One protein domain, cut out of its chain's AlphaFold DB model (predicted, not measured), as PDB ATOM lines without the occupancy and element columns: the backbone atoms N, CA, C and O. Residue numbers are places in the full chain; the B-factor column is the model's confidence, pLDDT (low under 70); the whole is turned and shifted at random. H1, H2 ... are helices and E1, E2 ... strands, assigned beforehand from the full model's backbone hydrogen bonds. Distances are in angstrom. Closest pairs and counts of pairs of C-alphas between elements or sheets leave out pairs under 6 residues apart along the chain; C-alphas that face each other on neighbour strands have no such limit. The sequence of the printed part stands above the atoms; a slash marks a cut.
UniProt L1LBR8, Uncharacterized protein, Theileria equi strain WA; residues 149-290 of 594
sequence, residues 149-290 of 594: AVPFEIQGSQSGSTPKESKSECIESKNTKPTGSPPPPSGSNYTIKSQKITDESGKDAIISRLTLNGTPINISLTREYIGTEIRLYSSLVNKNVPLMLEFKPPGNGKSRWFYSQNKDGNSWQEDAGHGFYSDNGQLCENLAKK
ATOM      1  N   ALA A 149      57.915 -49.684 109.153       95.56
ATOM      2  CA  ALA A 149      56.709 -49.156 109.774       95.56
ATOM      3  C   ALA A 149      57.036 -47.926 110.626       95.56
ATOM      4  O   ALA A 149      57.871 -47.994 111.523       95.56
ATOM      5  N   VAL A 150      56.367 -46.808 110.357       97.00
ATOM      6  CA  VAL A 150      56.661 -45.497 110.942       97.00
ATOM      7  C   VAL A 150      55.419 -44.836 111.535       97.00
ATOM      8  O   VAL A 150      54.308 -45.065 111.048       97.00
ATOM      9  N   PRO A 151      55.574 -44.014 112.583       96.94
ATOM     10  CA  PRO A 151      54.479 -43.192 113.084       96.94
ATOM     11  C   PRO A 151      54.031 -42.158 112.039       96.94
ATOM     12  O   PRO A 151      54.852 -41.612 111.301       96.94
ATOM     13  N   PHE A 152      52.729 -41.863 112.009       97.38
ATOM     14  CA  PHE A 152      52.153 -40.763 111.234       97.38
ATOM     15  C   PHE A 152      51.596 -39.689 112.178       97.38
ATOM     16  O   PHE A 152      50.691 -39.944 112.971       97.38
ATOM     17  N   GLU A 153      52.146 -38.487 112.069       98.00
ATOM     18  CA  GLU A 153      51.824 -37.297 112.849       98.00
ATOM     19  C   GLU A 153      50.807 -36.434 112.104       98.00
ATOM     20  O   GLU A 153      51.114 -35.840 111.071       98.00
ATOM     21  N   ILE A 154      49.592 -36.335 112.636       98.00
ATOM     22  CA  ILE A 154      48.558 -35.429 112.145       98.00
ATOM     23  C   ILE A 154      48.874 -34.028 112.678       98.00
ATOM     24  O   ILE A 154      48.800 -33.769 113.874       98.00
ATOM     25  N   GLN A 155      49.191 -33.107 111.770       96.75
ATOM     26  CA  GLN A 155      49.543 -31.715 112.097       96.75
ATOM     27  C   GLN A 155      48.357 -30.757 111.939       96.75
ATOM     28  O   GLN A 155      48.426 -29.585 112.296       96.75
ATOM     29  N   GLY A 156      47.274 -31.230 111.324       96.88
ATOM     30  CA  GLY A 156      46.075 -30.449 111.075       96.88
ATOM     31  C   GLY A 156      44.998 -31.280 110.393       96.88
ATOM     32  O   GLY A 156      45.205 -32.443 110.047       96.88
ATOM     33  N   SER A 157      43.848 -30.669 110.108       97.00
ATOM     34  CA  SER A 157      42.731 -31.382 109.462       97.00
ATOM     35  C   SER A 157      43.052 -31.931 108.063       97.00
ATOM     36  O   SER A 157      42.354 -32.814 107.570       97.00
ATOM     37  N   GLN A 158      44.093 -31.407 107.415       97.50
ATOM     38  CA  GLN A 158      44.445 -31.681 106.018       97.50
ATOM     39  C   GLN A 158      45.925 -32.023 105.815       97.50
ATOM     40  O   GLN A 158      46.367 -32.190 104.678       97.50
ATOM     41  N   SER A 159      46.704 -32.113 106.890       96.69
ATOM     42  CA  SER A 159      48.153 -32.275 106.828       96.69
ATOM     43  C   SER A 159      48.630 -33.277 107.861       96.69
ATOM     44  O   SER A 159      48.146 -33.308 108.993       96.69
ATOM     45  N   GLY A 160      49.626 -34.054 107.470       97.25
ATOM     46  CA  GLY A 160      50.381 -34.892 108.373       97.25
ATOM     47  C   GLY A 160      51.731 -35.224 107.761       97.25
ATOM     48  O   GLY A 160      51.993 -34.904 106.600       97.25
ATOM     49  N   SER A 161      52.610 -35.788 108.572       97.75
ATOM     50  CA  SER A 161      53.939 -36.220 108.152       97.75
ATOM     51  C   SER A 161      54.470 -37.294 109.093       97.75
ATOM     52  O   SER A 161      53.796 -37.692 110.037       97.75
ATOM     53  N   THR A 162      55.701 -37.748 108.895       97.38
ATOM     54  CA  THR A 162      56.449 -38.392 109.981       97.38
ATOM     55  C   THR A 162      56.766 -37.367 111.090       97.38
ATOM     56  O   THR A 162      56.794 -36.158 110.815       97.38
ATOM     57  N   PRO A 163      56.966 -37.796 112.352       96.69
ATOM     58  CA  PRO A 163      57.354 -36.903 113.441       96.69
ATOM     59  C   PRO A 163      58.685 -36.199 113.146       96.69
ATOM     60  O   PRO A 163      59.687 -36.857 112.877       96.69
ATOM     61  N   LYS A 164      58.695 -34.862 113.220       93.00
ATOM     62  CA  LYS A 164      59.874 -34.033 112.893       93.00
ATOM     63  C   LYS A 164      60.978 -34.084 113.948       93.00
ATOM     64  O   LYS A 164      62.133 -33.866 113.624       93.00
ATOM     65  N   GLU A 165      60.615 -34.358 115.196       92.00
ATOM     66  CA  GLU A 165      61.539 -34.425 116.340       92.00
ATOM     67  C   GLU A 165      62.051 -35.855 116.587       92.00
ATOM     68  O   GLU A 165      62.534 -36.193 117.671       92.00
ATOM     69  N   SER A 166      61.892 -36.732 115.596       93.38
ATOM     70  CA  SER A 166      62.434 -38.081 115.659       93.38
ATOM     71  C   SER A 166      63.959 -38.020 115.650       93.38
ATOM     72  O   SER A 166      64.525 -37.329 114.820       93.38
ATOM     73  N   LYS A 167      64.615 -38.775 116.538       94.50
ATOM     74  CA  LYS A 167      66.076 -38.997 116.522       94.50
ATOM     75  C   LYS A 167      66.475 -40.237 115.704       94.50
ATOM     76  O   LYS A 167      67.586 -40.741 115.830       94.50
ATOM     77  N   SER A 168      65.520 -40.818 114.978       94.00
ATOM     78  CA  SER A 168      65.710 -42.035 114.192       94.00
ATOM     79  C   SER A 168      66.103 -41.678 112.766       94.00
ATOM     80  O   SER A 168      65.257 -41.207 112.005       94.00
ATOM     81  N   GLU A 169      67.329 -42.027 112.376       93.81
ATOM     82  CA  GLU A 169      67.812 -41.927 110.988       93.81
ATOM     83  C   GLU A 169      66.857 -42.625 110.002       93.81
ATOM     84  O   GLU A 169      66.561 -42.120 108.920       93.81
ATOM     85  N   CYS A 170      66.303 -43.784 110.393       95.56
ATOM     86  CA  CYS A 170      65.353 -44.513 109.555       95.56
ATOM     87  C   CYS A 170      64.089 -43.693 109.281       95.56
ATOM     88  O   CYS A 170      63.606 -43.688 108.150       95.56
ATOM     89  N   ILE A 171      63.547 -43.007 110.288       96.94
ATOM     90  CA  ILE A 171      62.337 -42.186 110.144       96.94
ATOM     91  C   ILE A 171      62.642 -40.890 109.398       96.94
ATOM     92  O   ILE A 171      61.831 -40.476 108.571       96.94
ATOM     93  N   GLU A 172      63.801 -40.282 109.651       96.19
ATOM     94  CA  GLU A 172      64.266 -39.078 108.953       96.19
ATOM     95  C   GLU A 172      64.417 -39.315 107.444       96.19
ATOM     96  O   GLU A 172      64.031 -38.460 106.651       96.19
ATOM     97  N   SER A 173      64.861 -40.510 107.032       96.12
ATOM     98  CA  SER A 173      64.931 -40.895 105.610       96.12
ATOM     99  C   SER A 173      63.559 -41.089 104.932       96.12
ATOM    100  O   SER A 173      63.475 -41.321 103.720       96.12
ATOM    101  N   LYS A 174      62.447 -41.038 105.683       97.12
ATOM    102  CA  LYS A 174      61.102 -41.205 105.118       97.12
ATOM    103  C   LYS A 174      60.507 -39.874 104.693       97.12
ATOM    104  O   LYS A 174      60.504 -38.884 105.415       97.12
ATOM    105  N   ASN A 175      59.863 -39.905 103.536       96.75
ATOM    106  CA  ASN A 175      59.236 -38.753 102.919       96.75
ATOM    107  C   ASN A 175      57.724 -38.939 102.858       96.75
ATOM    108  O   ASN A 175      57.230 -39.945 102.347       96.75
ATOM    109  N   THR A 176      56.981 -37.940 103.332       97.19
ATOM    110  CA  THR A 176      55.526 -37.896 103.147       97.19
ATOM    111  C   THR A 176      55.214 -37.238 101.812       97.19
ATOM    112  O   THR A 176      55.596 -36.095 101.571       97.19
ATOM    113  N   LYS A 177      54.521 -37.959 100.932       96.75
ATOM    114  CA  LYS A 177      54.163 -37.496  99.591       96.75
ATOM    115  C   LYS A 177      52.646 -37.374  99.471       96.75
ATOM    116  O   LYS A 177      51.936 -38.327  99.811       96.75
ATOM    117  N   PRO A 178      52.121 -36.239  98.979       97.12
ATOM    118  CA  PRO A 178      50.715 -36.160  98.623       97.12
ATOM    119  C   PRO A 178      50.439 -37.122  97.466       97.12
ATOM    120  O   PRO A 178      51.231 -37.231  96.530       97.12
ATOM    121  N   THR A 179      49.299 -37.800  97.511       95.81
ATOM    122  CA  THR A 179      48.795 -38.576  96.374       95.81
ATOM    123  C   THR A 179      47.566 -37.911  95.774       95.81
ATOM    124  O   THR A 179      46.974 -36.995  96.358       95.81
ATOM    125  N   GLY A 180      47.192 -38.347  94.566       95.44
ATOM    126  CA  GLY A 180      45.968 -37.903  93.908       95.44
ATOM    127  C   GLY A 180      44.768 -38.139  94.822       95.44
ATOM    128  O   GLY A 180      44.350 -39.276  95.030       95.44
ATOM    129  N   SER A 181      44.243 -37.061  95.400       96.50
ATOM    130  CA  SER A 181      43.083 -37.147  96.282       96.50
ATOM    131  C   SER A 181      41.840 -37.399  95.428       96.50
ATOM    132  O   SER A 181      41.686 -36.739  94.393       96.50
ATOM    133  N   PRO A 182      40.953 -38.335  95.813       95.94
ATOM    134  CA  PRO A 182      39.712 -38.529  95.083       95.94
ATOM    135  C   PRO A 182      38.871 -37.244  95.133       95.94
ATOM    136  O   PRO A 182      38.998 -36.460  96.083       95.94
ATOM    137  N   PRO A 183      37.986 -37.022  94.145       96.38
ATOM    138  CA  PRO A 183      37.008 -35.953  94.255       96.38
ATOM    139  C   PRO A 183      36.177 -36.155  95.534       96.38
ATOM    140  O   PRO A 183      35.890 -37.298  95.903       96.38
ATOM    141  N   PRO A 184      35.791 -35.074  96.233       96.00
ATOM    142  CA  PRO A 184      34.939 -35.194  97.408       96.00
ATOM    143  C   PRO A 184      33.586 -35.818  97.031       96.00
ATOM    144  O   PRO A 184      33.185 -35.733  95.866       96.00
ATOM    145  N   PRO A 185      32.848 -36.401  97.997       95.00
ATOM    146  CA  PRO A 185      31.503 -36.893  97.739       95.00
ATOM    147  C   PRO A 185      30.654 -35.822  97.055       95.00
ATOM    148  O   PRO A 185      30.714 -34.642  97.440       95.00
ATOM    149  N   SER A 186      29.886 -36.230  96.046       92.56
ATOM    150  CA  SER A 186      29.092 -35.311  95.229       92.56
ATOM    151  C   SER A 186      28.210 -34.407  96.095       92.56
ATOM    152  O   SER A 186      27.650 -34.830  97.105       92.56
ATOM    153  N   GLY A 187      28.139 -33.124  95.740       92.88
ATOM    154  CA  GLY A 187      27.320 -32.153  96.466       92.88
ATOM    155  C   GLY A 187      27.753 -31.882  97.917       92.88
ATOM    156  O   GLY A 187      26.934 -31.441  98.731       92.88
ATOM    157  N   SER A 188      29.020 -32.120  98.272       95.12
ATOM    158  CA  SER A 188      29.551 -31.850  99.615       95.12
ATOM    159  C   SER A 188      30.565 -30.692  99.673       95.12
ATOM    160  O   SER A 188      31.026 -30.166  98.656       95.12
ATOM    161  N   ASN A 189      30.874 -30.246 100.896       95.38
ATOM    162  CA  ASN A 189      31.888 -29.222 101.201       95.38
ATOM    163  C   ASN A 189      33.159 -29.814 101.827       95.38
ATOM    164  O   ASN A 189      34.018 -29.066 102.296       95.38
ATOM    165  N   TYR A 190      33.260 -31.140 101.881       97.50
ATOM    166  CA  TYR A 190      34.385 -31.801 102.522       97.50
ATOM    167  C   TYR A 190      35.626 -31.713 101.645       97.50
ATOM    168  O   TYR A 190      35.544 -31.703 100.418       97.50
ATOM    169  N   THR A 191      36.782 -31.642 102.292       97.50
ATOM    170  CA  THR A 191      38.075 -31.740 101.616       97.50
ATOM    171  C   THR A 191      38.722 -33.059 101.987       97.50
ATOM    172  O   THR A 191      38.693 -33.460 103.152       97.50
ATOM    173  N   ILE A 192      39.314 -33.708 100.991       98.12
ATOM    174  CA  ILE A 192      40.044 -34.959 101.150       98.12
ATOM    175  C   ILE A 192      41.497 -34.684 100.811       98.12
ATOM    176  O   ILE A 192      41.790 -34.088  99.772       98.12
ATOM    177  N   LYS A 193      42.398 -35.104 101.694       98.12
ATOM    178  CA  LYS A 193      43.831 -35.124 101.424       98.12
ATOM    179  C   LYS A 193      44.348 -36.534 101.579       98.12
ATOM    180  O   LYS A 193      44.264 -37.098 102.664       98.12
ATOM    181  N   SER A 194      44.869 -37.071 100.488       97.75
ATOM    182  CA  SER A 194      45.534 -38.365 100.457       97.75
ATOM    183  C   SER A 194      47.045 -38.200 100.553       97.75
ATOM    184  O   SER A 194      47.623 -37.324  99.902       97.75
ATOM    185  N   GLN A 195      47.682 -39.034 101.367       97.50
ATOM    186  CA  GLN A 195      49.123 -39.021 101.581       97.50
ATOM    187  C   GLN A 195      49.659 -40.446 101.697       97.50
ATOM    188  O   GLN A 195      48.976 -41.346 102.184       97.50
ATOM    189  N   LYS A 196      50.908 -40.625 101.278       96.81
ATOM    190  CA  LYS A 196      51.698 -41.836 101.494       96.81
ATOM    191  C   LYS A 196      53.018 -41.474 102.143       96.81
ATOM    192  O   LYS A 196      53.521 -40.371 101.939       96.81
ATOM    193  N   ILE A 197      53.601 -42.417 102.869       96.75
ATOM    194  CA  ILE A 197      54.987 -42.307 103.310       96.75
ATOM    195  C   ILE A 197      55.820 -43.252 102.452       96.75
ATOM    196  O   ILE A 197      55.461 -44.413 102.303       96.75
ATOM    197  N   THR A 198      56.919 -42.763 101.886       96.69
ATOM    198  CA  THR A 198      57.865 -43.567 101.104       96.69
ATOM    199  C   THR A 198      59.276 -43.387 101.634       96.69
ATOM    200  O   THR A 198      59.612 -42.305 102.111       96.69
ATOM    201  N   ASP A 199      60.125 -44.394 101.494       95.19
ATOM    202  CA  ASP A 199      61.567 -44.221 101.691       95.19
ATOM    203  C   ASP A 199      62.260 -43.570 100.477       95.19
ATOM    204  O   ASP A 199      61.609 -43.199  99.493       95.19
ATOM    205  N   GLU A 200      63.581 -43.409 100.563       94.38
ATOM    206  CA  GLU A 200      64.424 -42.842  99.501       94.38
ATOM    207  C   GLU A 200      64.380 -43.654  98.199       94.38
ATOM    208  O   GLU A 200      64.471 -43.085  97.113       94.38
ATOM    209  N   SER A 201      64.155 -44.970  98.293       95.25
ATOM    210  CA  SER A 201      63.986 -45.857  97.133       95.25
ATOM    211  C   SER A 201      62.593 -45.765  96.499       95.25
ATOM    212  O   SER A 201      62.333 -46.372  95.460       95.25
ATOM    213  N   GLY A 202      61.680 -45.004  97.112       94.56
ATOM    214  CA  GLY A 202      60.294 -44.872  96.678       94.56
ATOM    215  C   GLY A 202      59.387 -46.013  97.140       94.56
ATOM    216  O   GLY A 202      58.239 -46.078  96.705       94.56
ATOM    217  N   LYS A 203      59.859 -46.896  98.024       94.88
ATOM    218  CA  LYS A 203      59.053 -47.981  98.582       94.88
ATOM    219  C   LYS A 203      58.104 -47.432  99.648       94.88
ATOM    220  O   LYS A 203      58.528 -46.725 100.563       94.88
ATOM    221  N   ASP A 204      56.824 -47.792  99.537       95.25
ATOM    222  CA  ASP A 204      55.784 -47.412 100.499       95.25
ATOM    223  C   ASP A 204      56.139 -47.943 101.905       95.25
ATOM    224  O   ASP A 204      56.407 -49.134 102.105       95.25
ATOM    225  N   ALA A 205      56.145 -47.039 102.880       95.44
ATOM    226  CA  ALA A 205      56.233 -47.341 104.296       95.44
ATOM    227  C   ALA A 205      54.842 -47.591 104.880       95.44
ATOM    228  O   ALA A 205      53.812 -47.175 104.346       95.44
ATOM    229  N   ILE A 206      54.830 -48.292 106.002       94.62
ATOM    230  CA  ILE A 206      53.628 -48.692 106.718       94.62
ATOM    231  C   ILE A 206      53.392 -47.723 107.874       94.62
ATOM    232  O   ILE A 206      54.341 -47.310 108.530       94.62
ATOM    233  N   ILE A 207      52.138 -47.401 108.183       95.19
ATOM    234  CA  ILE A 207      51.809 -46.617 109.378       95.19
ATOM    235  C   ILE A 207      51.769 -47.544 110.601       95.19
ATOM    236  O   ILE A 207      50.953 -48.464 110.665       95.19
ATOM    237  N   SER A 208      52.653 -47.315 111.575       95.19
ATOM    238  CA  SER A 208      52.737 -48.120 112.802       95.19
ATOM    239  C   SER A 208      51.747 -47.668 113.875       95.19
ATOM    240  O   SER A 208      51.110 -48.507 114.515       95.19
ATOM    241  N   ARG A 209      51.629 -46.350 114.058       95.31
ATOM    242  CA  ARG A 209      50.774 -45.655 115.028       95.31
ATOM    243  C   ARG A 209      50.468 -44.243 114.533       95.31
ATOM    244  O   ARG A 209      51.123 -43.747 113.617       95.31
ATOM    245  N   LEU A 210      49.504 -43.590 115.174       96.44
ATOM    246  CA  LEU A 210      49.121 -42.214 114.868       96.44
ATOM    247  C   LEU A 210      49.331 -41.308 116.072       96.44
ATOM    248  O   LEU A 210      49.129 -41.715 117.221       96.44
ATOM    249  N   THR A 211      49.674 -40.066 115.781       96.94
ATOM    250  CA  THR A 211      49.729 -38.966 116.741       96.94
ATOM    251  C   THR A 211      48.978 -37.760 116.206       96.94
ATOM    252  O   THR A 211      48.789 -37.619 114.997       96.94
ATOM    253  N   LEU A 212      48.517 -36.910 117.116       97.12
ATOM    254  CA  LEU A 212      47.934 -35.610 116.828       97.12
ATOM    255  C   LEU A 212      48.676 -34.557 117.648       97.12
ATOM    256  O   LEU A 212      48.605 -34.554 118.877       97.12
ATOM    257  N   ASN A 213      49.396 -33.677 116.960       95.75
ATOM    258  CA  ASN A 213      50.320 -32.706 117.546       95.75
ATOM    259  C   ASN A 213      51.260 -33.327 118.602       95.75
ATOM    260  O   ASN A 213      51.369 -32.835 119.723       95.75
ATOM    261  N   GLY A 214      51.885 -34.456 118.267       94.75
ATOM    262  CA  GLY A 214      52.817 -35.194 119.124       94.75
ATOM    263  C   GLY A 214      52.152 -36.117 120.148       94.75
ATOM    264  O   GLY A 214      52.822 -36.971 120.727       94.75
ATOM    265  N   THR A 215      50.836 -36.012 120.351       95.62
ATOM    266  CA  THR A 215      50.110 -36.827 121.336       95.62
ATOM    267  C   THR A 215      49.582 -38.112 120.695       95.62
ATOM    268  O   THR A 215      48.873 -38.030 119.690       95.62
ATOM    269  N   PRO A 216      49.890 -39.312 121.224       95.38
ATOM    270  CA  PRO A 216      49.343 -40.563 120.699       95.38
ATOM    271  C   PRO A 216      47.812 -40.589 120.748       95.38
ATOM    272  O   PRO A 216      47.219 -40.229 121.763       95.38
ATOM    273  N   ILE A 217      47.172 -41.065 119.676       96.12
ATOM    274  CA  ILE A 217      45.710 -41.242 119.626       96.12
ATOM    275  C   ILE A 217      45.324 -42.723 119.730       96.12
ATOM    276  O   ILE A 217      46.104 -43.613 119.391       96.12
ATOM    277  N   ASN A 218      44.102 -43.004 120.193       95.19
ATOM    278  CA  ASN A 218      43.599 -44.341 120.545       95.19
ATOM    279  C   ASN A 218      43.236 -45.238 119.338       95.19
ATOM    280  O   ASN A 218      42.239 -45.957 119.368       95.19
ATOM    281  N   ILE A 219      44.044 -45.228 118.278       94.56
ATOM    282  CA  ILE A 219      43.866 -46.077 117.095       94.56
ATOM    283  C   ILE A 219      44.956 -47.150 117.077       94.56
ATOM    284  O   ILE A 219      46.144 -46.842 117.009       94.56
ATOM    285  N   SER A 220      44.547 -48.421 117.088       90.69
ATOM    286  CA  SER A 220      45.451 -49.561 116.900       90.69
ATOM    287  C   SER A 220      45.298 -50.141 115.493       90.69
ATOM    288  O   SER A 220      44.229 -50.633 115.106       90.69
ATOM    289  N   LEU A 221      46.393 -50.123 114.733       90.00
ATOM    290  CA  LEU A 221      46.487 -50.736 113.411       90.00
ATOM    291  C   LEU A 221      47.063 -52.154 113.549       90.00
ATOM    292  O   LEU A 221      48.081 -52.358 114.209       90.00
ATOM    293  N   THR A 222      46.393 -53.144 112.959       86.25
ATOM    294  CA  THR A 222      46.862 -54.540 112.909       86.25
ATOM    295  C   THR A 222      47.323 -54.896 111.495       86.25
ATOM    296  O   THR A 222      47.068 -54.154 110.544       86.25
ATOM    297  N   ARG A 223      48.009 -56.041 111.353       80.50
ATOM    298  CA  ARG A 223      48.678 -56.464 110.109       80.50
ATOM    299  C   ARG A 223      47.784 -56.437 108.874       80.50
ATOM    300  O   ARG A 223      48.221 -56.043 107.800       80.50
ATOM    301  N   GLU A 224      46.539 -56.863 109.044       73.44
ATOM    302  CA  GLU A 224      45.543 -56.982 107.975       73.44
ATOM    303  C   GLU A 224      45.166 -55.630 107.354       73.44
ATOM    304  O   GLU A 224      44.604 -55.590 106.264       73.44
ATOM    305  N   TYR A 225      45.492 -54.522 108.026       69.19
ATOM    306  CA  TYR A 225      45.002 -53.185 107.683       69.19
ATOM    307  C   TYR A 225      46.102 -52.140 107.627       69.19
ATOM    308  O   TYR A 225      45.877 -50.949 107.850       69.19
ATOM    309  N   ILE A 226      47.304 -52.609 107.337       71.06
ATOM    310  CA  ILE A 226      48.447 -51.781 107.017       71.06
ATOM    311  C   ILE A 226      48.137 -51.038 105.707       71.06
ATOM    312  O   ILE A 226      48.319 -51.543 104.598       71.06
ATOM    313  N   GLY A 227      47.572 -49.840 105.851       72.62
ATOM    314  CA  GLY A 227      47.365 -48.910 104.753       72.62
ATOM    315  C   GLY A 227      48.702 -48.337 104.302       72.62
ATOM    316  O   GLY A 227      49.508 -47.929 105.140       72.62
ATOM    317  N   THR A 228      48.936 -48.301 102.992       85.50
ATOM    318  CA  THR A 228      50.060 -47.541 102.421       85.50
ATOM    319  C   THR A 228      49.669 -46.091 102.160       85.50
ATOM    320  O   THR A 228      50.537 -45.225 102.119       85.50
ATOM    321  N   GLU A 229      48.366 -45.816 102.027       95.19
ATOM    322  CA  GLU A 229      47.790 -44.483 101.874       95.19
ATOM    323  C   GLU A 229      46.862 -44.160 103.050       95.19
ATOM    324  O   GLU A 229      45.982 -44.948 103.406       95.19
ATOM    325  N   ILE A 230      47.038 -42.970 103.620       96.88
ATOM    326  CA  ILE A 230      46.113 -42.378 104.582       96.88
ATOM    327  C   ILE A 230      45.341 -41.249 103.911       96.88
ATOM    328  O   ILE A 230      45.920 -40.423 103.199       96.88
ATOM    329  N   ARG A 231      44.029 -41.195 104.144       97.94
ATOM    330  CA  ARG A 231      43.196 -40.069 103.709       97.94
ATOM    331  C   ARG A 231      42.580 -39.349 104.885       97.94
ATOM    332  O   ARG A 231      41.962 -39.963 105.750       97.94
ATOM    333  N   LEU A 232      42.728 -38.033 104.874       98.44
ATOM    334  CA  LEU A 232      42.212 -37.129 105.884       98.44
ATOM    335  C   LEU A 232      40.966 -36.448 105.317       98.44
ATOM    336  O   LEU A 232      41.050 -35.683 104.350       98.44
ATOM    337  N   TYR A 233      39.810 -36.734 105.910       98.56
ATOM    338  CA  TYR A 233      38.536 -36.104 105.578       98.56
ATOM    339  C   TYR A 233      38.303 -34.946 106.532       98.56
ATOM    340  O   TYR A 233      38.249 -35.128 107.745       98.56
ATOM    341  N   SER A 234      38.135 -33.748 105.989       97.88
ATOM    342  CA  SER A 234      38.035 -32.522 106.777       97.88
ATOM    343  C   SER A 234      36.825 -31.687 106.392       97.88
ATOM    344  O   SER A 234      36.346 -31.719 105.256       97.88
ATOM    345  N   SER A 235      36.351 -30.909 107.361       96.81
ATOM    346  CA  SER A 235      35.316 -29.893 107.187       96.81
ATOM    347  C   SER A 235      35.886 -28.523 107.503       96.81
ATOM    348  O   SER A 235      36.764 -28.378 108.348       96.81
ATOM    349  N   LEU A 236      35.329 -27.491 106.876       95.44
ATOM    350  CA  LEU A 236      35.713 -26.108 107.147       95.44
ATOM    351  C   LEU A 236      35.342 -25.644 108.571       95.44
ATOM    352  O   LEU A 236      35.789 -24.579 108.992       95.44
ATOM    353  N   VAL A 237      34.532 -26.423 109.300       96.25
ATOM    354  CA  VAL A 237      34.129 -26.147 110.690       96.25
ATOM    355  C   VAL A 237      35.256 -26.433 111.686       96.25
ATOM    356  O   VAL A 237      35.420 -25.668 112.632       96.25
ATOM    357  N   ASN A 238      36.058 -27.483 111.469       95.38
ATOM    358  CA  ASN A 238      37.211 -27.812 112.310       95.38
ATOM    359  C   ASN A 238      38.473 -27.922 111.451       95.38
ATOM    360  O   ASN A 238      38.647 -28.881 110.706       95.38
ATOM    361  N   LYS A 239      39.357 -26.927 111.568       95.50
ATOM    362  CA  LYS A 239      40.604 -26.864 110.793       95.50
ATOM    363  C   LYS A 239      41.754 -27.638 111.433       95.50
ATOM    364  O   LYS A 239      42.730 -27.933 110.742       95.50
ATOM    365  N   ASN A 240      41.635 -27.985 112.711       96.38
ATOM    366  CA  ASN A 240      42.732 -28.553 113.490       96.38
ATOM    367  C   ASN A 240      42.719 -30.080 113.452       96.38
ATOM    368  O   ASN A 240      43.775 -30.697 113.436       96.38
ATOM    369  N   VAL A 241      41.533 -30.684 113.381       96.94
ATOM    370  CA  VAL A 241      41.369 -32.137 113.479       96.94
ATOM    371  C   VAL A 241      40.573 -32.650 112.281       96.94
ATOM    372  O   VAL A 241      39.526 -32.074 111.965       96.94
ATOM    373  N   PRO A 242      41.032 -33.713 111.596       98.06
ATOM    374  CA  PRO A 242      40.229 -34.379 110.578       98.06
ATOM    375  C   PRO A 242      38.940 -34.931 111.197       98.06
ATOM    376  O   PRO A 242      38.935 -35.434 112.314       98.06
ATOM    377  N   LEU A 243      37.836 -34.883 110.459       98.12
ATOM    378  CA  LEU A 243      36.595 -35.532 110.884       98.12
ATOM    379  C   LEU A 243      36.731 -37.051 110.865       98.12
ATOM    380  O   LEU A 243      36.181 -37.740 111.721       98.12
ATOM    381  N   MET A 244      37.421 -37.560 109.844       98.50
ATOM    382  CA  MET A 244      37.568 -38.983 109.602       98.50
ATOM    383  C   MET A 244      38.909 -39.280 108.930       98.50
ATOM    384  O   MET A 244      39.421 -38.474 108.151       98.50
ATOM    385  N   LEU A 245      39.457 -40.449 109.229       98.25
ATOM    386  CA  LEU A 245      40.649 -41.028 108.637       98.25
ATOM    387  C   LEU A 245      40.252 -42.287 107.872       98.25
ATOM    388  O   LEU A 245      39.466 -43.093 108.370       98.25
ATOM    389  N   GLU A 246      40.820 -42.467 106.686       97.62
ATOM    390  CA  GLU A 246      40.785 -43.729 105.951       97.62
ATOM    391  C   GLU A 246      42.197 -44.297 105.851       97.62
ATOM    392  O   GLU A 246      43.104 -43.619 105.368       97.62
ATOM    393  N   PHE A 247      42.363 -45.557 106.247       96.38
ATOM    394  CA  PHE A 247      43.563 -46.348 105.987       96.38
ATOM    395  C   PHE A 247      43.282 -47.241 104.793       96.38
ATOM    396  O   PHE A 247      42.566 -48.240 104.913       96.38
ATOM    397  N   LYS A 248      43.815 -46.850 103.636       94.00
ATOM    398  CA  LYS A 248      43.592 -47.553 102.380       94.00
ATOM    399  C   LYS A 248      44.743 -48.537 102.121       94.00
ATOM    400  O   LYS A 248      45.888 -48.100 101.950       94.00
ATOM    401  N   PRO A 249      44.477 -49.857 102.104       91.00
ATOM    402  CA  PRO A 249      45.484 -50.850 101.745       91.00
ATOM    403  C   PRO A 249      45.840 -50.754 100.252       91.00
ATOM    404  O   PRO A 249      45.091 -50.164  99.467       91.00
ATOM    405  N   PRO A 250      46.968 -51.347  99.826       86.25
ATOM    406  CA  PRO A 250      47.295 -51.446  98.410       86.25
ATOM    407  C   PRO A 250      46.233 -52.258  97.643       86.25
ATOM    408  O   PRO A 250      45.656 -53.218  98.158       86.25
ATOM    409  N   GLY A 251      45.994 -51.883  96.384       87.62
ATOM    410  CA  GLY A 251      45.034 -52.559  95.505       87.62
ATOM    411  C   GLY A 251      43.571 -52.365  95.926       87.62
ATOM    412  O   GLY A 251      43.161 -51.266  96.295       87.62
ATOM    413  N   ASN A 252      42.786 -53.445  95.848       86.38
ATOM    414  CA  ASN A 252      41.344 -53.466  96.145       86.38
ATOM    415  C   ASN A 252      41.038 -53.969  97.568       86.38
ATOM    416  O   ASN A 252      39.948 -54.481  97.828       86.38
ATOM    417  N   GLY A 253      42.009 -53.891  98.482       89.69
ATOM    418  CA  GLY A 253      41.798 -54.293  99.869       89.69
ATOM    419  C   GLY A 253      40.745 -53.424 100.571       89.69
ATOM    420  O   GLY A 253      40.467 -52.292 100.172       89.69
ATOM    421  N   LYS A 254      40.165 -53.953 101.651       92.12
ATOM    422  CA  LYS A 254      39.149 -53.247 102.437       92.12
ATOM    423  C   LYS A 254      39.787 -52.127 103.269       92.12
ATOM    424  O   LYS A 254      40.612 -52.401 104.137       92.12
ATOM    425  N   SER A 255      39.367 -50.884 103.038       94.81
ATOM    426  CA  SER A 255      39.771 -49.743 103.867       94.81
ATOM    427  C   SER A 255      39.232 -49.845 105.298       94.81
ATOM    428  O   SER A 255      38.128 -50.353 105.518       94.81
ATOM    429  N   ARG A 256      39.975 -49.285 106.259       95.06
ATOM    430  CA  ARG A 256      39.478 -49.006 107.617       95.06
ATOM    431  C   ARG A 256      39.214 -47.529 107.804       95.06
ATOM    432  O   ARG A 256      39.950 -46.695 107.279       95.06
ATOM    433  N   TRP A 257      38.186 -47.228 108.583       97.50
ATOM    434  CA  TRP A 257      37.679 -45.879 108.754       97.50
ATOM    435  C   TRP A 257      37.605 -45.548 110.229       97.50
ATOM    436  O   TRP A 257      37.078 -46.332 111.009       97.50
ATOM    437  N   PHE A 258      38.107 -44.382 110.608       98.00
ATOM    438  CA  PHE A 258      38.055 -43.913 111.986       98.00
ATOM    439  C   PHE A 258      37.562 -42.483 112.008       98.00
ATOM    440  O   PHE A 258      38.070 -41.668 111.249       98.00
ATOM    441  N   TYR A 259      36.611 -42.153 112.871       98.31
ATOM    442  CA  TYR A 259      36.118 -40.786 113.015       98.31
ATOM    443  C   TYR A 259      36.467 -40.212 114.382       98.31
ATOM    444  O   TYR A 259      36.528 -40.937 115.378       98.31
ATOM    445  N   SER A 260      36.688 -38.899 114.418       97.81
ATOM    446  CA  SER A 260      36.935 -38.183 115.665       97.81
ATOM    447  C   SER A 260      35.626 -38.044 116.435       97.81
ATOM    448  O   SER A 260      34.638 -37.527 115.909       97.81
ATOM    449  N   GLN A 261      35.609 -38.487 117.689       96.56
ATOM    450  CA  GLN A 261      34.454 -38.389 118.585       96.56
ATOM    451  C   GLN A 261      34.367 -37.027 119.288       96.56
ATOM    452  O   GLN A 261      33.352 -36.708 119.899       96.56
ATOM    453  N   ASN A 262      35.420 -36.210 119.223       94.94
ATOM    454  CA  ASN A 262      35.468 -34.903 119.871       94.94
ATOM    455  C   ASN A 262      36.176 -33.851 119.003       94.94
ATOM    456  O   ASN A 262      36.747 -34.149 117.952       94.94
ATOM    457  N   LYS A 263      36.102 -32.584 119.425       94.75
ATOM    458  CA  LYS A 263      36.690 -31.455 118.684       94.75
ATOM    459  C   LYS A 263      38.212 -31.471 118.674       94.75
ATOM    460  O   LYS A 263      38.792 -31.010 117.694       94.75
ATOM    461  N   ASP A 264      38.799 -32.009 119.736       95.44
ATOM    462  CA  ASP A 264      40.237 -31.968 119.991       95.44
ATOM    463  C   ASP A 264      40.983 -33.140 119.351       95.44
ATOM    464  O   ASP A 264      42.199 -33.100 119.264       95.44
ATOM    465  N   GLY A 265      40.269 -34.154 118.846       95.38
ATOM    466  CA  GLY A 265      40.873 -35.285 118.143       95.38
ATOM    467  C   GLY A 265      41.578 -36.283 119.048       95.38
ATOM    468  O   GLY A 265      42.414 -37.046 118.578       95.38
ATOM    469  N   ASN A 266      41.237 -36.304 120.335       93.31
ATOM    470  CA  ASN A 266      41.872 -37.190 121.312       93.31
ATOM    471  C   ASN A 266      41.134 -38.527 121.480       93.31
ATOM    472  O   ASN A 266      41.624 -39.413 122.172       93.31
ATOM    473  N   SER A 267      39.951 -38.678 120.874       96.06
ATOM    474  CA  SER A 267      39.172 -39.919 120.924       96.06
ATOM    475  C   SER A 267      38.633 -40.259 119.548       96.06
ATOM    476  O   SER A 267      37.949 -39.449 118.922       96.06
ATOM    477  N   TRP A 268      38.937 -41.467 119.097       97.50
ATOM    478  CA  TRP A 268      38.583 -41.989 117.788       97.50
ATOM    479  C   TRP A 268      37.820 -43.295 117.923       97.50
ATOM    480  O   TRP A 268      38.082 -44.098 118.823       97.50
ATOM    481  N   GLN A 269      36.895 -43.514 116.995       97.25
ATOM    482  CA  GLN A 269      36.122 -44.743 116.898       97.25
ATOM    483  C   GLN A 269      36.123 -45.249 115.460       97.25
ATOM    484  O   GLN A 269      36.110 -44.465 114.513       97.25
ATOM    485  N   GLU A 270      36.148 -46.570 115.305       97.00
ATOM    486  CA  GLU A 270      36.064 -47.219 114.001       97.00
ATOM    487  C   GLU A 270      34.633 -47.166 113.438       97.00
ATOM    488  O   GLU A 270      33.663 -47.446 114.144       97.00
ATOM    489  N   ASP A 271      34.508 -46.832 112.152       96.88
ATOM    490  CA  ASP A 271      33.290 -47.016 111.362       96.88
ATOM    491  C   ASP A 271      33.514 -48.172 110.378       96.88
ATOM    492  O   ASP A 271      34.595 -48.353 109.817       96.88
ATOM    493  N   ALA A 272      32.478 -48.979 110.159       95.69
ATOM    494  CA  ALA A 272      32.574 -50.154 109.303       95.69
ATOM    495  C   ALA A 272      32.780 -49.814 107.811       95.69
ATOM    496  O   ALA A 272      33.126 -50.700 107.025       95.69
ATOM    497  N   GLY A 273      32.560 -48.554 107.410       95.19
ATOM    498  CA  GLY A 273      32.817 -48.073 106.053       95.19
ATOM    499  C   GLY A 273      31.854 -48.620 105.002       95.19
ATOM    500  O   GLY A 273      32.182 -48.664 103.814       95.19
ATOM    501  N   HIS A 274      30.687 -49.110 105.428       94.62
ATOM    502  CA  HIS A 274      29.755 -49.795 104.541       94.62
ATOM    503  C   HIS A 274      29.186 -48.850 103.485       94.62
ATOM    504  O   HIS A 274      28.528 -47.857 103.796       94.62
ATOM    505  N   GLY A 275      29.434 -49.206 102.222       95.06
ATOM    506  CA  GLY A 275      28.919 -48.488 101.069       95.06
ATOM    507  C   GLY A 275      29.410 -47.052 101.007       95.06
ATOM    508  O   GLY A 275      28.600 -46.202 100.684       95.06
ATOM    509  N   PHE A 276      30.669 -46.766 101.372       96.94
ATOM    510  CA  PHE A 276      31.306 -45.454 101.150       96.94
ATOM    511  C   PHE A 276      31.853 -45.298  99.731       96.94
ATOM    512  O   PHE A 276      31.969 -44.174  99.238       96.94
ATOM    513  N   TYR A 277      32.101 -46.423  99.066       95.75
ATOM    514  CA  TYR A 277      32.443 -46.507  97.657       95.75
ATOM    515  C   TYR A 277      31.301 -47.130  96.865       95.75
ATOM    516  O   TYR A 277      30.649 -48.056  97.347       95.75
ATOM    517  N   SER A 278      31.088 -46.639  95.650       94.00
ATOM    518  CA  SER A 278      30.378 -47.372  94.602       94.00
ATOM    519  C   SER A 278      31.272 -48.449  93.984       94.00
ATOM    520  O   SER A 278      32.487 -48.463  94.192       94.00
ATOM    521  N   ASP A 279      30.684 -49.322  93.167       93.00
ATOM    522  CA  ASP A 279      31.388 -50.439  92.516       93.00
ATOM    523  C   ASP A 279      32.537 -49.983  91.594       93.00
ATOM    524  O   ASP A 279      33.497 -50.714  91.375       93.00
ATOM    525  N   ASN A 280      32.482 -48.744  91.094       92.50
ATOM    526  CA  ASN A 280      33.545 -48.112  90.303       92.50
ATOM    527  C   ASN A 280      34.617 -47.394  91.159       92.50
ATOM    528  O   ASN A 280      35.450 -46.667  90.619       92.50
ATOM    529  N   GLY A 281      34.578 -47.534  92.488       91.94
ATOM    530  CA  GLY A 281      35.537 -46.925  93.413       91.94
ATOM    531  C   GLY A 281      35.360 -45.420  93.650       91.94
ATOM    532  O   GLY A 281      36.235 -44.798  94.256       91.94
ATOM    533  N   GLN A 282      34.256 -44.815  93.201       94.62
ATOM    534  CA  GLN A 282      33.937 -43.415  93.501       94.62
ATOM    535  C   GLN A 282      33.334 -43.263  94.899       94.62
ATOM    536  O   GLN A 282      32.635 -44.142  95.399       94.62
ATOM    537  N   LEU A 283      33.599 -42.124  95.543       96.12
ATOM    538  CA  LEU A 283      33.002 -41.802  96.836       96.12
ATOM    539  C   LEU A 283      31.527 -41.449  96.665       96.12
ATOM    540  O   LEU A 283      31.171 -40.584  95.864       96.12
ATOM    541  N   CYS A 284      30.677 -42.099  97.447       95.06
ATOM    542  CA  CYS A 284      29.233 -41.985  97.297       95.06
ATOM    543  C   CYS A 284      28.585 -41.059  98.341       95.06
ATOM    544  O   CYS A 284      29.218 -40.539  99.266       95.06
ATOM    545  N   GLU A 285      27.267 -40.914  98.226       94.56
ATOM    546  CA  GLU A 285      26.460 -40.094  99.123       94.56
ATOM    547  C   GLU A 285      26.408 -40.607 100.571       94.56
ATOM    548  O   GLU A 285      26.284 -39.813 101.505       94.56
ATOM    549  N   ASN A 286      26.530 -41.918 100.799       95.81
ATOM    550  CA  ASN A 286      26.506 -42.464 102.161       95.81
ATOM    551  C   ASN A 286      27.672 -41.934 103.000       95.81
ATOM    552  O   ASN A 286      27.480 -41.577 104.163       95.81
ATOM    553  N   LEU A 287      28.852 -41.799 102.390       97.25
ATOM    554  CA  LEU A 287      29.992 -41.163 103.036       97.25
ATOM    555  C   LEU A 287      29.691 -39.692 103.360       97.25
ATOM    556  O   LEU A 287      29.958 -39.234 104.468       97.25
ATOM    557  N   ALA A 288      29.091 -38.950 102.428       97.12
ATOM    558  CA  ALA A 288      28.731 -37.550 102.649       97.12
ATOM    559  C   ALA A 288      27.746 -37.377 103.819       97.12
ATOM    560  O   ALA A 288      27.881 -36.442 104.607       97.12
ATOM    561  N   LYS A 289      26.765 -38.283 103.949       96.25
ATOM    562  CA  LYS A 289      25.819 -38.319 105.076       96.25
ATOM    563  C   LYS A 289      26.523 -38.618 106.396       96.25
ATOM    564  O   LYS A 289      26.270 -37.925 107.374       96.25
ATOM    565  N   LYS A 290      27.442 -39.585 106.418       97.38
ATOM    566  CA  LYS A 290      28.233 -39.896 107.617       97.38
ATOM    567  C   LYS A 290      29.125 -38.735 108.046       97.38
ATOM    568  O   LYS A 290      29.166 -38.404 109.225       97.38
TER     569      LYS A 290
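Overview. This is residues 149 to 290 of the 594 residues of an uncharacterized protein of Theileria equi strain WA (UniProt L1LBR8). Picture a loose sandwich: a strongly twisted sheet of six strands, with a small sheet of three strands over its E3, E4 and E6 part, so that the two are only partly face to face. The short helices H1 and H2 lie toward opposite ends of the longest axis. The printed part has 142 residues, under half of them in named elements, which run E1 E2 H1 E3 E4 E5 E6 E7 E8 E9 H2; the class is mostly strand. The large sheet has the order E3 - E4 - E6 - E7 - E8 - E9, antiparallel throughout, and the small one E2 - E1 - E5 is mixed. The whole is compact, with a radius of gyration of the C-alphas of 14.5 A and spans of 43 by 32 by 24 A.

Arrangement. Start in the large sheet with E6, residues 229 to 234, an inner strand. On one side of it is E4, residues 191 to 198, antiparallel at 155 degrees; look for N 232 and O 193, 2.8 A apart. E3, residues 175 to 179, is an edge strand and makes a hairpin with E4, where N 177 and O 196 are 2.8 A apart. On the other side of E6 is E7, residues 244 to 248, with N 231 and O 246 at 2.9 A. E8, residues 256 to 260, follows, with N 245 and O 258 at 2.7 A, and then the other edge strand E9, residues 268 to 271, with N 259 and O 269 at 2.9 A. E6 E7 E8 E9 form a meander, each strand the antiparallel neighbour of the one before. From edge to edge the strands' lines turn by 138 degrees. In the small sheet, E1, residues 149 to 156, is the inner strand. It is parallel to E5, residues 206 to 212, at 32 degrees, with N 150 and O 206 at 2.8 A, and makes a hairpin with E2, residues 159 to 161, with N 153 and O 161 at 2.7 A. The two sheets form a sandwich, two sheets face to face, their best planes 37 degrees apart. Across it, the closest C-alphas of E2 and E3 are those of Ser 161 and Thr 176, 5.5 A apart; those of E4 and E5 are Ile 197 and Ile 206, 7.4 A apart. E1 and E8 are apart. H1, residues 169 to 172, only grazes the small sheet, with its residues 170 to 171. H2, residues 285 to 290, is on neither sheet. In H2 every O i to N i+4 pair is within hydrogen-bond range; H1 is too short for such a pair.

Along the chain. Find C-alpha 149 at (56.709, -49.156, 109.774); from there E1 runs 21.6 A to Gly 156. E2 follows, then H1, from Glu 169 to Glu 172. E3 spans 12.3 A and E4, from C-alpha 191 at (38.075, -31.740, 101.616), spans 23.1 A. E5 measures 17.5 A, E6 16.2 A, E7 12.7 A, E8 13.7 A and E9 9.7 A. H2 spans 8.7 A and ends at C-alpha 290, at (28.233, -39.896, 107.617).

Size, cuts and confidence. The C-alphas farthest apart are those of Lys 167 and Gly 187, 44.2 A. The printed part has no cut. The links E3 to E4, E5 to E6 and E9 to H2 are long; look along residues 213 to 228 and 272 to 284 for stretches with no named element. Mean pLDDT of the printed part is 94.7, and one printed residue, Tyr 225, is under 70.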